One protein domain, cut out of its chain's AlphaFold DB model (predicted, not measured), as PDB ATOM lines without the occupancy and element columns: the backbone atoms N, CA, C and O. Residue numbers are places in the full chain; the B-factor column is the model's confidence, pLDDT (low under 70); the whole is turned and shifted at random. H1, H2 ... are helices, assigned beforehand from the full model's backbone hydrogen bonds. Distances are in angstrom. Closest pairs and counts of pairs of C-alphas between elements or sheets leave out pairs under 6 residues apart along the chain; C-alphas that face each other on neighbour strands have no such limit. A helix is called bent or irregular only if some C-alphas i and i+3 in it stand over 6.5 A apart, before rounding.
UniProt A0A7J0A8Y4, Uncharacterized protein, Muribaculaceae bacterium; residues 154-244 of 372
ATOM      1  N   ARG A 154     104.824 108.469  61.619       62.62
ATOM      2  CA  ARG A 154     104.432 107.578  62.730       62.62
ATOM      3  C   ARG A 154     104.879 108.088  64.101       62.62
ATOM      4  O   ARG A 154     104.134 107.988  65.071       62.62
ATOM      5  N   ILE A 155     106.088 108.648  64.186       65.69
ATOM      6  CA  ILE A 155     106.582 109.293  65.412       65.69
ATOM      7  C   ILE A 155     105.691 110.491  65.767       65.69
ATOM      8  O   ILE A 155     105.392 110.705  66.937       65.69
ATOM      9  N   PHE A 156     105.227 111.239  64.766       64.88
ATOM     10  CA  PHE A 156     104.415 112.438  64.939       64.88
ATOM     11  C   PHE A 156     102.943 112.175  65.203       64.88
ATOM     12  O   PHE A 156     102.354 112.892  66.004       64.88
ATOM     13  N   GLU A 157     102.354 111.149  64.601       65.00
ATOM     14  CA  GLU A 157     101.018 110.669  64.951       65.00
ATOM     15  C   GLU A 157     100.980 110.251  66.418       65.00
ATOM     16  O   GLU A 157     100.083 110.654  67.159       65.00
ATOM     17  N   ALA A 158     102.007 109.525  66.867       61.81
ATOM     18  CA  ALA A 158     102.139 109.175  68.269       61.81
ATOM     19  C   ALA A 158     102.376 110.414  69.149       61.81
ATOM     20  O   ALA A 158     101.659 110.589  70.128       61.81
ATOM     21  N   TYR A 159     103.288 111.318  68.764       64.94
ATOM     22  CA  TYR A 159     103.563 112.574  69.481       64.94
ATOM     23  C   TYR A 159     102.343 113.511  69.570       64.94
ATOM     24  O   TYR A 159     102.180 114.274  70.527       64.94
ATOM     25  N   GLY A 160     101.498 113.505  68.539       63.00
ATOM     26  CA  GLY A 160     100.283 114.307  68.435       63.00
ATOM     27  C   GLY A 160      99.143 113.789  69.308       63.00
ATOM     28  O   GLY A 160      98.205 114.538  69.581       63.00
ATOM     29  N   SER A 161      99.228 112.547  69.791       63.25
ATOM     30  CA  SER A 161      98.275 112.013  70.756       63.25
ATOM     31  C   SER A 161      98.584 112.568  72.153       63.25
ATOM     32  O   SER A 161      99.506 112.145  72.838       63.25
ATOM     33  N   SER A 162      97.834 113.586  72.572       66.44
ATOM     34  CA  SER A 162      97.870 114.092  73.950       66.44
ATOM     35  C   SER A 162      96.589 113.712  74.667       66.44
ATOM     36  O   SER A 162      95.501 113.983  74.146       66.44
ATOM     37  N   SER A 163      96.691 113.140  75.869       73.88
ATOM     38  CA  SER A 163      95.495 112.981  76.694       73.88
ATOM     39  C   SER A 163      95.085 114.342  77.262       73.88
ATOM     40  O   SER A 163      95.924 115.181  77.582       73.88
ATOM     41  N   ILE A 164      93.782 114.616  77.326       78.50
ATOM     42  CA  ILE A 164      93.290 115.849  77.946       78.50
ATOM     43  C   ILE A 164      93.389 115.640  79.457       78.50
ATOM     44  O   ILE A 164      92.728 114.756  80.005       78.50
ATOM     45  N   GLY A 165      94.249 116.417  80.124       82.94
ATOM     46  CA  GLY A 165      94.384 116.382  81.580       82.94
ATOM     47  C   GLY A 165      93.054 116.687  82.279       82.94
ATOM     48  O   GLY A 165      92.198 117.381  81.726       82.94
ATOM     49  N   THR A 166      92.866 116.175  83.495       89.75
ATOM     50  CA  THR A 166      91.665 116.468  84.288       89.75
ATOM     51  C   THR A 166      91.671 117.911  84.782       89.75
ATOM     52  O   THR A 166      92.701 118.589  84.780       89.75
ATOM     53  N   LYS A 167      90.519 118.378  85.265       91.00
ATOM     54  CA  LYS A 167      90.379 119.705  85.868       91.00
ATOM     55  C   LYS A 167      91.440 119.978  86.939       91.00
ATOM     56  O   LYS A 167      92.044 121.044  86.947       91.00
ATOM     57  N   GLU A 168      91.706 119.004  87.807       91.12
ATOM     58  CA  GLU A 168      92.665 119.130  88.910       91.12
ATOM     59  C   GLU A 168      94.111 119.266  88.430       91.12
ATOM     60  O   GLU A 168      94.929 119.838  89.144       91.12
ATOM     61  N   ILE A 169      94.430 118.728  87.249       92.94
ATOM     62  CA  ILE A 169      95.752 118.865  86.631       92.94
ATOM     63  C   ILE A 169      95.925 120.291  86.114       92.94
ATOM     64  O   ILE A 169      96.970 120.889  86.317       92.94
ATOM     65  N   TRP A 170      94.905 120.853  85.469       91.88
ATOM     66  CA  TRP A 170      94.974 122.189  84.873       91.88
ATOM     67  C   TRP A 170      94.791 123.344  85.866       91.88
ATOM     68  O   TRP A 170      95.168 124.467  85.548       91.88
ATOM     69  N   GLU A 171      94.191 123.107  87.035       92.38
ATOM     70  CA  GLU A 171      94.072 124.112  88.106       92.38
ATOM     71  C   GLU A 171      95.359 124.253  88.944       92.38
ATOM     72  O   GLU A 171      95.475 125.186  89.734       92.38
ATOM     73  N   ASP A 172      96.324 123.343  88.791       92.12
ATOM     74  CA  ASP A 172      97.511 123.237  89.642       92.12
ATOM     75  C   ASP A 172      98.760 123.025  88.780       92.12
ATOM     76  O   ASP A 172      98.982 121.951  88.217       92.12
ATOM     77  N   SER A 173      99.604 124.054  88.692       93.81
ATOM     78  CA  SER A 173     100.783 124.016  87.830       93.81
ATOM     79  C   SER A 173     101.758 122.901  88.215       93.81
ATOM     80  O   SER A 173     102.360 122.297  87.335       93.81
ATOM     81  N   GLU A 174     101.915 122.561  89.496       93.81
ATOM     82  CA  GLU A 174     102.834 121.483  89.885       93.81
ATOM     83  C   GLU A 174     102.302 120.116  89.448       93.81
ATOM     84  O   GLU A 174     103.055 119.289  88.924       93.81
ATOM     85  N   LYS A 175     100.992 119.883  89.592       94.38
ATOM     86  CA  LYS A 175     100.356 118.663  89.069       94.38
ATOM     87  C   LYS A 175     100.431 118.598  87.554       94.38
ATOM     88  O   LYS A 175     100.736 117.530  87.025       94.38
ATOM     89  N   PHE A 176     100.196 119.716  86.870       93.56
ATOM     90  CA  PHE A 176     100.382 119.820  85.428       93.56
ATOM     91  C   PHE A 176     101.805 119.444  85.016       93.56
ATOM     92  O   PHE A 176     101.976 118.582  84.158       93.56
ATOM     93  N   LEU A 177     102.818 120.038  85.651       94.88
ATOM     94  CA  LEU A 177     104.222 119.777  85.344       94.88
ATOM     95  C   LEU A 177     104.573 118.303  85.528       94.88
ATOM     96  O   LEU A 177     105.128 117.684  84.621       94.88
ATOM     97  N   ASN A 178     104.213 117.735  86.679       94.12
ATOM     98  CA  ASN A 178     104.465 116.330  86.976       94.12
ATOM     99  C   ASN A 178     103.761 115.420  85.969       94.12
ATOM    100  O   ASN A 178     104.366 114.488  85.454       94.12
ATOM    101  N   TRP A 179     102.503 115.702  85.631       93.00
ATOM    102  CA  TRP A 179     101.771 114.932  84.630       93.00
ATOM    103  C   TRP A 179     102.410 115.025  83.233       93.00
ATOM    104  O   TRP A 179     102.571 114.005  82.561       93.00
ATOM    105  N   GLN A 180     102.834 116.219  82.815       91.50
ATOM    106  CA  GLN A 180     103.505 116.432  81.534       91.50
ATOM    107  C   GLN A 180     104.844 115.685  81.457       91.50
ATOM    108  O   GLN A 180     105.078 114.960  80.493       91.50
ATOM    109  N   LEU A 181     105.711 115.822  82.464       91.19
ATOM    110  CA  LEU A 181     107.054 115.233  82.448       91.19
ATOM    111  C   LEU A 181     107.052 113.726  82.733       91.19
ATOM    112  O   LEU A 181     107.766 112.970  82.074       91.19
ATOM    113  N   GLU A 182     106.262 113.274  83.705       90.06
ATOM    114  CA  GLU A 182     106.324 111.893  84.191       90.06
ATOM    115  C   GLU A 182     105.437 110.932  83.407       90.06
ATOM    116  O   GLU A 182     105.712 109.730  83.409       90.06
ATOM    117  N   LYS A 183     104.402 111.441  82.730       88.94
ATOM    118  CA  LYS A 183     103.484 110.631  81.929       88.94
ATOM    119  C   LYS A 183     103.560 110.997  80.453       88.94
ATOM    120  O   LYS A 183     104.116 110.233  79.669       88.94
ATOM    121  N   GLU A 184     103.031 112.158  80.076       87.31
ATOM    122  CA  GLU A 184     102.763 112.453  78.666       87.31
ATOM    123  C   GLU A 184     104.041 112.486  77.822       87.31
ATOM    124  O   GLU A 184     104.098 111.878  76.755       87.31
ATOM    125  N   MET A 185     105.091 113.164  78.286       87.06
ATOM    126  CA  MET A 185     106.356 113.235  77.560       87.06
ATOM    127  C   MET A 185     106.990 111.843  77.415       87.06
ATOM    128  O   MET A 185     107.452 111.488  76.332       87.06
ATOM    129  N   LYS A 186     106.959 111.013  78.468       85.75
ATOM    130  CA  LYS A 186     107.504 109.645  78.424       85.75
ATOM    131  C   LYS A 186     106.737 108.747  77.459       85.75
ATOM    132  O   LYS A 186     107.369 108.015  76.700       85.75
ATOM    133  N   GLU A 187     105.408 108.808  77.474       83.81
ATOM    134  CA  GLU A 187     104.552 108.057  76.549       83.81
ATOM    135  C   GLU A 187     104.846 108.470  75.097       83.81
ATOM    136  O   GLU A 187     105.152 107.614  74.265       83.81
ATOM    137  N   ASN A 188     104.902 109.774  74.819       78.19
ATOM    138  CA  ASN A 188     105.189 110.307  73.485       78.19
ATOM    139  C   ASN A 188     106.600 109.946  72.981       78.19
ATOM    140  O   ASN A 188     106.774 109.547  71.831       78.19
ATOM    141  N   ILE A 189     107.620 110.017  73.840       81.12
ATOM    142  CA  ILE A 189     108.996 109.634  73.479       81.12
ATOM    143  C   ILE A 189     109.129 108.114  73.317       81.12
ATOM    144  O   ILE A 189     109.943 107.645  72.518       81.12
ATOM    145  N   SER A 190     108.338 107.310  74.037       80.81
ATOM    146  CA  SER A 190     108.378 105.849  73.902       80.81
ATOM    147  C   SER A 190     108.007 105.378  72.492       80.81
ATOM    148  O   SER A 190     108.574 104.396  72.013       80.81
ATOM    149  N   ALA A 191     107.162 106.126  71.779       74.44
ATOM    150  CA  ALA A 191     106.824 105.836  70.392       74.44
ATOM    151  C   ALA A 191     108.033 105.946  69.453       74.44
ATOM    152  O   ALA A 191     108.165 105.147  68.529       74.44
ATOM    153  N   VAL A 192     108.977 106.853  69.737       76.44
ATOM    154  CA  VAL A 192     110.249 106.940  69.003       76.44
ATOM    155  C   VAL A 192     111.011 105.622  69.125       76.44
ATOM    156  O   VAL A 192     111.571 105.147  68.140       76.44
ATOM    157  N   LYS A 193     111.013 105.001  70.316       73.00
ATOM    158  CA  LYS A 193     111.700 103.723  70.584       73.00
ATOM    159  C   LYS A 193     111.143 102.561  69.762       73.00
ATOM    160  O   LYS A 193     111.898 101.651  69.446       73.00
ATOM    161  N   ALA A 194     109.863 102.610  69.396       72.81
ATOM    162  CA  ALA A 194     109.199 101.555  68.633       72.81
ATOM    163  C   ALA A 194     109.518 101.581  67.125       72.81
ATOM    164  O   ALA A 194     109.188 100.629  66.423       72.81
ATOM    165  N   VAL A 195     110.153 102.644  66.616       74.62
ATOM    166  CA  VAL A 195     110.500 102.764  65.192       74.62
ATOM    167  C   VAL A 195     111.902 102.210  64.914       74.62
ATOM    168  O   VAL A 195     112.856 102.462  65.663       74.62
ATOM    169  N   GLU A 196     112.027 101.481  63.804       76.38
ATOM    170  CA  GLU A 196     113.287 100.970  63.255       76.38
ATOM    171  C   GLU A 196     114.109 102.103  62.607       76.38
ATOM    172  O   GLU A 196     114.046 102.364  61.406       76.38
ATOM    173  N   ILE A 197     114.875 102.808  63.439       74.94
ATOM    174  CA  ILE A 197     115.824 103.870  63.069       74.94
ATOM    175  C   ILE A 197     117.175 103.626  63.744       74.94
ATOM    176  O   ILE A 197     117.244 102.916  64.755       74.94
ATOM    177  N   SER A 198     118.236 104.233  63.208       75.75
ATOM    178  CA  SER A 198     119.570 104.159  63.814       75.75
ATOM    179  C   SER A 198     119.603 104.813  65.202       75.75
ATOM    180  O   SER A 198     118.799 105.693  65.520       75.75
ATOM    181  N   ASP A 199     120.575 104.432  66.034       80.50
ATOM    182  CA  ASP A 199     120.748 105.029  67.367       80.50
ATOM    183  C   ASP A 199     121.072 106.524  67.307       80.50
ATOM    184  O   ASP A 199     120.682 107.289  68.189       80.50
ATOM    185  N   VAL A 200     121.783 106.952  66.261       76.00
ATOM    186  CA  VAL A 200     122.104 108.362  66.024       76.00
ATOM    187  C   VAL A 200     120.826 109.156  65.761       76.00
ATOM    188  O   VAL A 200     120.573 110.150  66.441       76.00
ATOM    189  N   GLU A 201     119.984 108.686  64.837       75.06
ATOM    190  CA  GLU A 201     118.695 109.316  64.533       75.06
ATOM    191  C   GLU A 201     117.788 109.336  65.763       75.06
ATOM    192  O   GLU A 201     117.197 110.368  66.080       75.06
ATOM    193  N   ARG A 202     117.734 108.225  66.505       82.94
ATOM    194  CA  ARG A 202     116.941 108.112  67.730       82.94
ATOM    195  C   ARG A 202     117.320 109.179  68.749       82.94
ATOM    196  O   ARG A 202     116.431 109.850  69.264       82.94
ATOM    197  N   ARG A 203     118.618 109.381  69.008       82.81
ATOM    198  CA  ARG A 203     119.088 110.409  69.953       82.81
ATOM    199  C   ARG A 203     118.642 111.811  69.544       82.81
ATOM    200  O   ARG A 203     118.094 112.534  70.368       82.81
ATOM    201  N   TRP A 204     118.841 112.194  68.286       79.75
ATOM    202  CA  TRP A 204     118.517 113.544  67.811       79.75
ATOM    203  C   TRP A 204     117.018 113.821  67.734       79.75
ATOM    204  O   TRP A 204     116.582 114.941  67.996       79.75
ATOM    205  N   ILE A 205     116.214 112.808  67.406       80.12
ATOM    206  CA  ILE A 205     114.752 112.914  67.440       80.12
ATOM    207  C   ILE A 205     114.271 113.057  68.880       80.12
ATOM    208  O   ILE A 205     113.465 113.937  69.162       80.12
ATOM    209  N   THR A 206     114.772 112.229  69.800       84.94
ATOM    210  CA  THR A 206     114.393 112.313  71.213       84.94
ATOM    211  C   THR A 206     114.730 113.683  71.799       84.94
ATOM    212  O   THR A 206     113.831 114.313  72.346       84.94
ATOM    213  N   ARG A 207     115.954 114.199  71.603       86.81
ATOM    214  CA  ARG A 207     116.328 115.544  72.082       86.81
ATOM    215  C   ARG A 207     115.454 116.647  71.487       86.81
ATOM    216  O   ARG A 207     115.036 117.552  72.207       86.81
ATOM    217  N   ALA A 208     115.153 116.565  70.186       81.88
ATOM    218  CA  ALA A 208     114.250 117.509  69.533       81.88
ATOM    219  C   ALA A 208     112.872 117.513  70.194       81.88
ATOM    220  O   ALA A 208     112.360 118.572  70.540       81.88
ATOM    221  N   LEU A 209     112.284 116.327  70.373       83.69
ATOM    222  CA  LEU A 209     110.949 116.169  70.941       83.69
ATOM    223  C   LEU A 209     110.910 116.610  72.400       83.69
ATOM    224  O   LEU A 209     109.973 117.294  72.777       83.69
ATOM    225  N   GLU A 210     111.915 116.275  73.209       88.25
ATOM    226  CA  GLU A 210     112.014 116.735  74.599       88.25
ATOM    227  C   GLU A 210     112.013 118.262  74.677       88.25
ATOM    228  O   GLU A 210     111.238 118.846  75.440       88.25
ATOM    229  N   ARG A 211     112.838 118.916  73.851       89.62
ATOM    230  CA  ARG A 211     112.923 120.377  73.803       89.62
ATOM    231  C   ARG A 211     111.625 121.005  73.302       89.62
ATOM    232  O   ARG A 211     111.109 121.907  73.961       89.62
ATOM    233  N   ASP A 212     111.083 120.525  72.185       84.62
ATOM    234  CA  ASP A 212     109.819 121.011  71.631       84.62
ATOM    235  C   ASP A 212     108.676 120.845  72.636       84.62
ATOM    236  O   ASP A 212     107.930 121.789  72.889       84.62
ATOM    237  N   TYR A 213     108.572 119.680  73.275       87.12
ATOM    238  CA  TYR A 213     107.540 119.381  74.262       87.12
ATOM    239  C   TYR A 213     107.634 120.337  75.453       87.12
ATOM    240  O   TYR A 213     106.662 121.005  75.808       87.12
ATOM    241  N   CYS A 214     108.829 120.471  76.028       91.25
ATOM    242  CA  CYS A 214     109.096 121.392  77.125       91.25
ATOM    243  C   CYS A 214     108.724 122.838  76.766       91.25
ATOM    244  O   CYS A 214     107.985 123.493  77.502       91.25
ATOM    245  N   LEU A 215     109.204 123.334  75.625       89.25
ATOM    246  CA  LEU A 215     109.090 124.746  75.258       89.25
ATOM    247  C   LEU A 215     107.730 125.122  74.661       89.25
ATOM    248  O   LEU A 215     107.330 126.276  74.768       89.25
ATOM    249  N   THR A 216     106.994 124.185  74.066       81.69
ATOM    250  CA  THR A 216     105.712 124.487  73.398       81.69
ATOM    251  C   THR A 216     104.488 123.966  74.149       81.69
ATOM    252  O   THR A 216     103.390 124.494  73.962       81.69
ATOM    253  N   ARG A 217     104.649 122.968  75.030       85.00
ATOM    254  CA  ARG A 217     103.541 122.404  75.822       85.00
ATOM    255  C   ARG A 217     103.606 122.734  77.303       85.00
ATOM    256  O   ARG A 217     102.552 122.881  77.908       85.00
ATOM    257  N   ILE A 218     104.798 122.876  77.882       92.06
ATOM    258  CA  ILE A 218     104.928 123.132  79.325       92.06
ATOM    259  C   ILE A 218     105.141 124.617  79.609       92.06
ATOM    260  O   ILE A 218     104.444 125.181  80.448       92.06
ATOM    261  N   VAL A 219     106.065 125.268  78.892       93.38
ATOM    262  CA  VAL A 219     106.378 126.691  79.103       93.38
ATOM    263  C   VAL A 219     105.144 127.602  78.999       93.38
ATOM    264  O   VAL A 219     104.916 128.360  79.938       93.38
ATOM    265  N   PRO A 220     104.292 127.530  77.957       90.06
ATOM    266  CA  PRO A 220     103.092 128.367  77.872       90.06
ATOM    267  C   PRO A 220     101.919 127.799  78.699       90.06
ATOM    268  O   PRO A 220     100.787 127.749  78.221       90.06
ATOM    269  N   TYR A 221     102.172 127.301  79.919       92.00
ATOM    270  CA  TYR A 221     101.159 126.636  80.753       92.00
ATOM    271  C   TYR A 221      99.898 127.482  80.927       92.00
ATOM    272  O   TYR A 221      98.798 126.969  80.756       92.00
ATOM    273  N   LYS A 222     100.043 128.773  81.249       90.38
ATOM    274  CA  LYS A 222      98.894 129.639  81.534       90.38
ATOM    275  C   LYS A 222      97.998 129.785  80.308       90.38
ATOM    276  O   LYS A 222      96.788 129.606  80.410       90.38
ATOM    277  N   GLU A 223      98.590 130.090  79.159       88.50
ATOM    278  CA  GLU A 223      97.885 130.200  77.885       88.50
ATOM    279  C   GLU A 223      97.203 128.873  77.543       88.50
ATOM    280  O   GLU A 223      96.026 128.839  77.195       88.50
ATOM    281  N   ARG A 224      97.907 127.756  77.744       87.12
ATOM    282  CA  ARG A 224      97.374 126.414  77.501       87.12
ATOM    283  C   ARG A 224      96.229 126.030  78.414       87.12
ATOM    284  O   ARG A 224      95.264 125.449  77.937       87.12
ATOM    285  N   ALA A 225      96.319 126.326  79.700       88.94
ATOM    286  CA  ALA A 225      95.253 126.043  80.644       88.94
ATOM    287  C   ALA A 225      94.002 126.869  80.304       88.94
ATOM    288  O   ALA A 225      92.890 126.352  80.385       88.94
ATOM    289  N   LEU A 226      94.178 128.121  79.859       88.06
ATOM    290  CA  LEU A 226      93.072 128.980  79.432       88.06
ATOM    291  C   LEU A 226      92.414 128.493  78.140       88.06
ATOM    292  O   LEU A 226      91.199 128.577  78.032       88.06
ATOM    293  N   THR A 227      93.185 127.975  77.184       84.38
ATOM    294  CA  THR A 227      92.635 127.430  75.935       84.38
ATOM    295  C   THR A 227      92.069 126.025  76.130       84.38
ATOM    296  O   THR A 227      90.912 125.770  75.841       84.38
ATOM    297  N   PHE A 228      92.868 125.087  76.634       82.44
ATOM    298  CA  PHE A 228      92.496 123.673  76.664       82.44
ATOM    299  C   PHE A 228      91.829 123.251  77.972       82.44
ATOM    300  O   PHE A 228      90.905 122.440  77.964       82.44
ATOM    301  N   GLY A 229      92.292 123.778  79.103       80.19
ATOM    302  CA  GLY A 229      91.730 123.438  80.409       80.19
ATOM    303  C   GLY A 229      90.295 123.943  80.559       80.19
ATOM    304  O   GLY A 229      89.423 123.208  81.023       80.19
ATOM    305  N   VAL A 230      90.028 125.178  80.133       78.81
ATOM    306  CA  VAL A 230      88.677 125.759  80.183       78.81
ATOM    307  C   VAL A 230      87.741 125.009  79.236       78.81
ATOM    308  O   VAL A 230      86.727 124.482  79.693       78.81
ATOM    309  N   ASP A 231      88.119 124.885  77.961       80.06
ATOM    310  CA  ASP A 231      87.226 124.356  76.924       80.06
ATOM    311  C   ASP A 231      87.009 122.842  77.023       80.06
ATOM    312  O   ASP A 231      85.904 122.357  76.777       80.06
ATOM    313  N   PHE A 232      88.038 122.074  77.399       80.44
ATOM    314  CA  PHE A 232      87.963 120.609  77.389       80.44
ATOM    315  C   PHE A 232      87.922 119.965  78.775       80.44
ATOM    316  O   PHE A 232      87.478 118.821  78.892       80.44
ATOM    317  N   ALA A 233      88.363 120.662  79.826       82.44
ATOM    318  CA  ALA A 233      88.412 120.125  81.188       82.44
ATOM    319  C   ALA A 233      87.526 120.890  82.191       82.44
ATOM    320  O   ALA A 233      87.550 120.574  83.383       82.44
ATOM    321  N   ASN A 234      86.706 121.849  81.737       84.88
ATOM    322  CA  ASN A 234      85.801 122.651  82.574       84.88
ATOM    323  C   ASN A 234      86.514 123.345  83.751       84.88
ATOM    324  O   ASN A 234      86.003 123.405  84.884       84.88
ATOM    325  N   VAL A 235      87.730 123.828  83.498       87.44
ATOM    326  CA  VAL A 235      88.530 124.584  84.465       87.44
ATOM    327  C   VAL A 235      87.934 125.972  84.648       87.44
ATOM    328  O   VAL A 235      87.534 126.632  83.693       87.44
ATOM    329  N   ASP A 236      87.895 126.433  85.894       88.06
ATOM    330  CA  ASP A 236      87.573 127.826  86.176       88.06
ATOM    331  C   ASP A 236      88.786 128.702  85.841       88.06
ATOM    332  O   ASP A 236      89.822 128.620  86.502       88.06
ATOM    333  N   SER A 237      88.652 129.552  84.820       89.44
ATOM    334  CA  SER A 237      89.730 130.446  84.376       89.44
ATOM    335  C   SER A 237      90.301 131.335  85.490       89.44
ATOM    336  O   SER A 237      91.484 131.669  85.446       89.44
ATOM    337  N   SER A 238      89.509 131.670  86.518       90.06
ATOM    338  CA  SER A 238      89.959 132.491  87.650       90.06
ATOM    339  C   SER A 238      90.974 131.784  88.554       90.06
ATOM    340  O   SER A 238      91.715 132.443  89.282       90.06
ATOM    341  N   LYS A 239      91.046 130.451  88.483       88.62
ATOM    342  CA  LYS A 239      92.024 129.638  89.215       88.62
ATOM    343  C   LYS A 239      93.335 129.441  88.461       88.62
ATOM    344  O   LYS A 239      94.292 128.934  89.037       88.62
ATOM    345  N   ILE A 240      93.400 129.832  87.190       89.94
ATOM    346  CA  ILE A 240      94.604 129.670  86.380       89.94
ATOM    347  C   ILE A 240      95.549 130.841  86.651       89.94
ATOM    348  O   ILE A 240      95.360 131.962  86.173       89.94
ATOM    349  N   ILE A 241      96.611 130.560  87.400       87.88
ATOM    350  CA  ILE A 241      97.635 131.536  87.776       87.88
ATOM    351  C   ILE A 241      98.935 131.217  87.026       87.88
ATOM    352  O   ILE A 241      99.257 130.056  86.783       87.88
ATOM    353  N   ALA A 242      99.677 132.256  86.628       87.94
ATOM    354  CA  ALA A 242     101.011 132.068  86.059       87.94
ATOM    355  C   ALA A 242     101.941 131.462  87.126       87.94
ATOM    356  O   ALA A 242     101.963 131.977  88.246       87.94
ATOM    357  N   PRO A 243     102.709 130.411  86.807       91.31
ATOM    358  CA  PRO A 243     103.560 129.772  87.791       91.31
ATOM    359  C   PRO A 243     104.781 130.646  88.098       91.31
ATOM    360  O   PRO A 243     105.196 131.491  87.298       91.31
ATOM    361  N   GLU A 244     105.368 130.431  89.271       90.25
ATOM    362  CA  GLU A 244     106.604 131.099  89.678       90.25
ATOM    363  C   GLU A 244     107.815 130.607  88.868       90.25
ATOM    364  O   GLU A 244     107.776 129.563  88.224       90.25
TER     365      GLU A 244
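This is residues 154 to 244 of the 372 residues of an uncharacterized protein of Muribaculaceae bacterium (UniProt A0A7J0A8Y4). This is a long helical hairpin in which H3 and H4 run side by side in opposite ways, with H5 set crosswise at the end where H3 begins and H4 ends. Short H2 packs on H5 at that end, and H1 packs on the far arm of H3; H3 is bent, though its arms stand at only 16 degrees and it runs nearly straight. The printed part has 91 residues with five named helices, H1 to H5 in order along the chain, and no named strand; the class is all helix. It is only just compact, close to loose, with a radius of gyration of the C-alphas of 14.4 A, and only just elongated, with spans of 47 by 24 by 18 A.

Begin at residues 173 to 193, the longest helix, H3, which by its hydrogen bonds was assigned as one helix but is bent: C-alphas 182 and 185 are 6.8 A apart. Its arms are H3a, residues 173 to 182, and H3b, residues 185 to 193. H3b and H4, residues 199 to 218, form a helical hairpin; they touch, closest at the C-alphas of Ile 189 and Thr 206, 6.4 A apart, at a shallow tilt of 21 degrees, opposite ways. H3a and H4 are close but not clearly touching, the closest C-alphas being those of Leu 177 and Ile 218, 6.9 A apart. H1, residues 154 to 160, touches H3b, closest at the C-alphas of Tyr 159 and Asn 188, 4.9 A apart, at a shallow tilt of 6 degrees, opposite ways. H5, residues 221 to 233, is about perpendicular to H4, at 82 degrees; the two are close but not clearly touching, with the C-alphas of Arg 217 and Arg 224 the closest at 7.5 A. H2, residues 167 to 170, touches H5, closest at the C-alphas of Lys 167 and Ala 233, 5.1 A apart. H2 and H3a touch only at the corner, closest at the C-alphas of Ile 169 and Phe 176, 4.9 A apart. H1 and H5 are apart. Every O i to N i+4 pair is within hydrogen-bond range in H1, H3a and H4; in H5 it is 7 of 9, in H3b 2 of 5 beside 5 of 6 O i to N i+3 pairs, and H2 is too short for such a pair.

Find C-alpha 173 at (100.783, 124.016, 87.830); from there H3a runs 13.8 A, and H3b, 12.9 A, ends at C-alpha 193. H4 covers 26.9 A from C-alpha 199 at (120.748, 105.029, 67.367), and H5 14.3 A to C-alpha 233 at (88.412, 120.125, 81.188). H1 measures 9.7 A and H2 5.3 A.

Look at Ser 198 and Ser 238 for the two C-alphas farthest apart, 47.4 A. The printed part has no cut and no long link. Mean pLDDT of the printed part is 83.5; residues 154 to 162 are under 70.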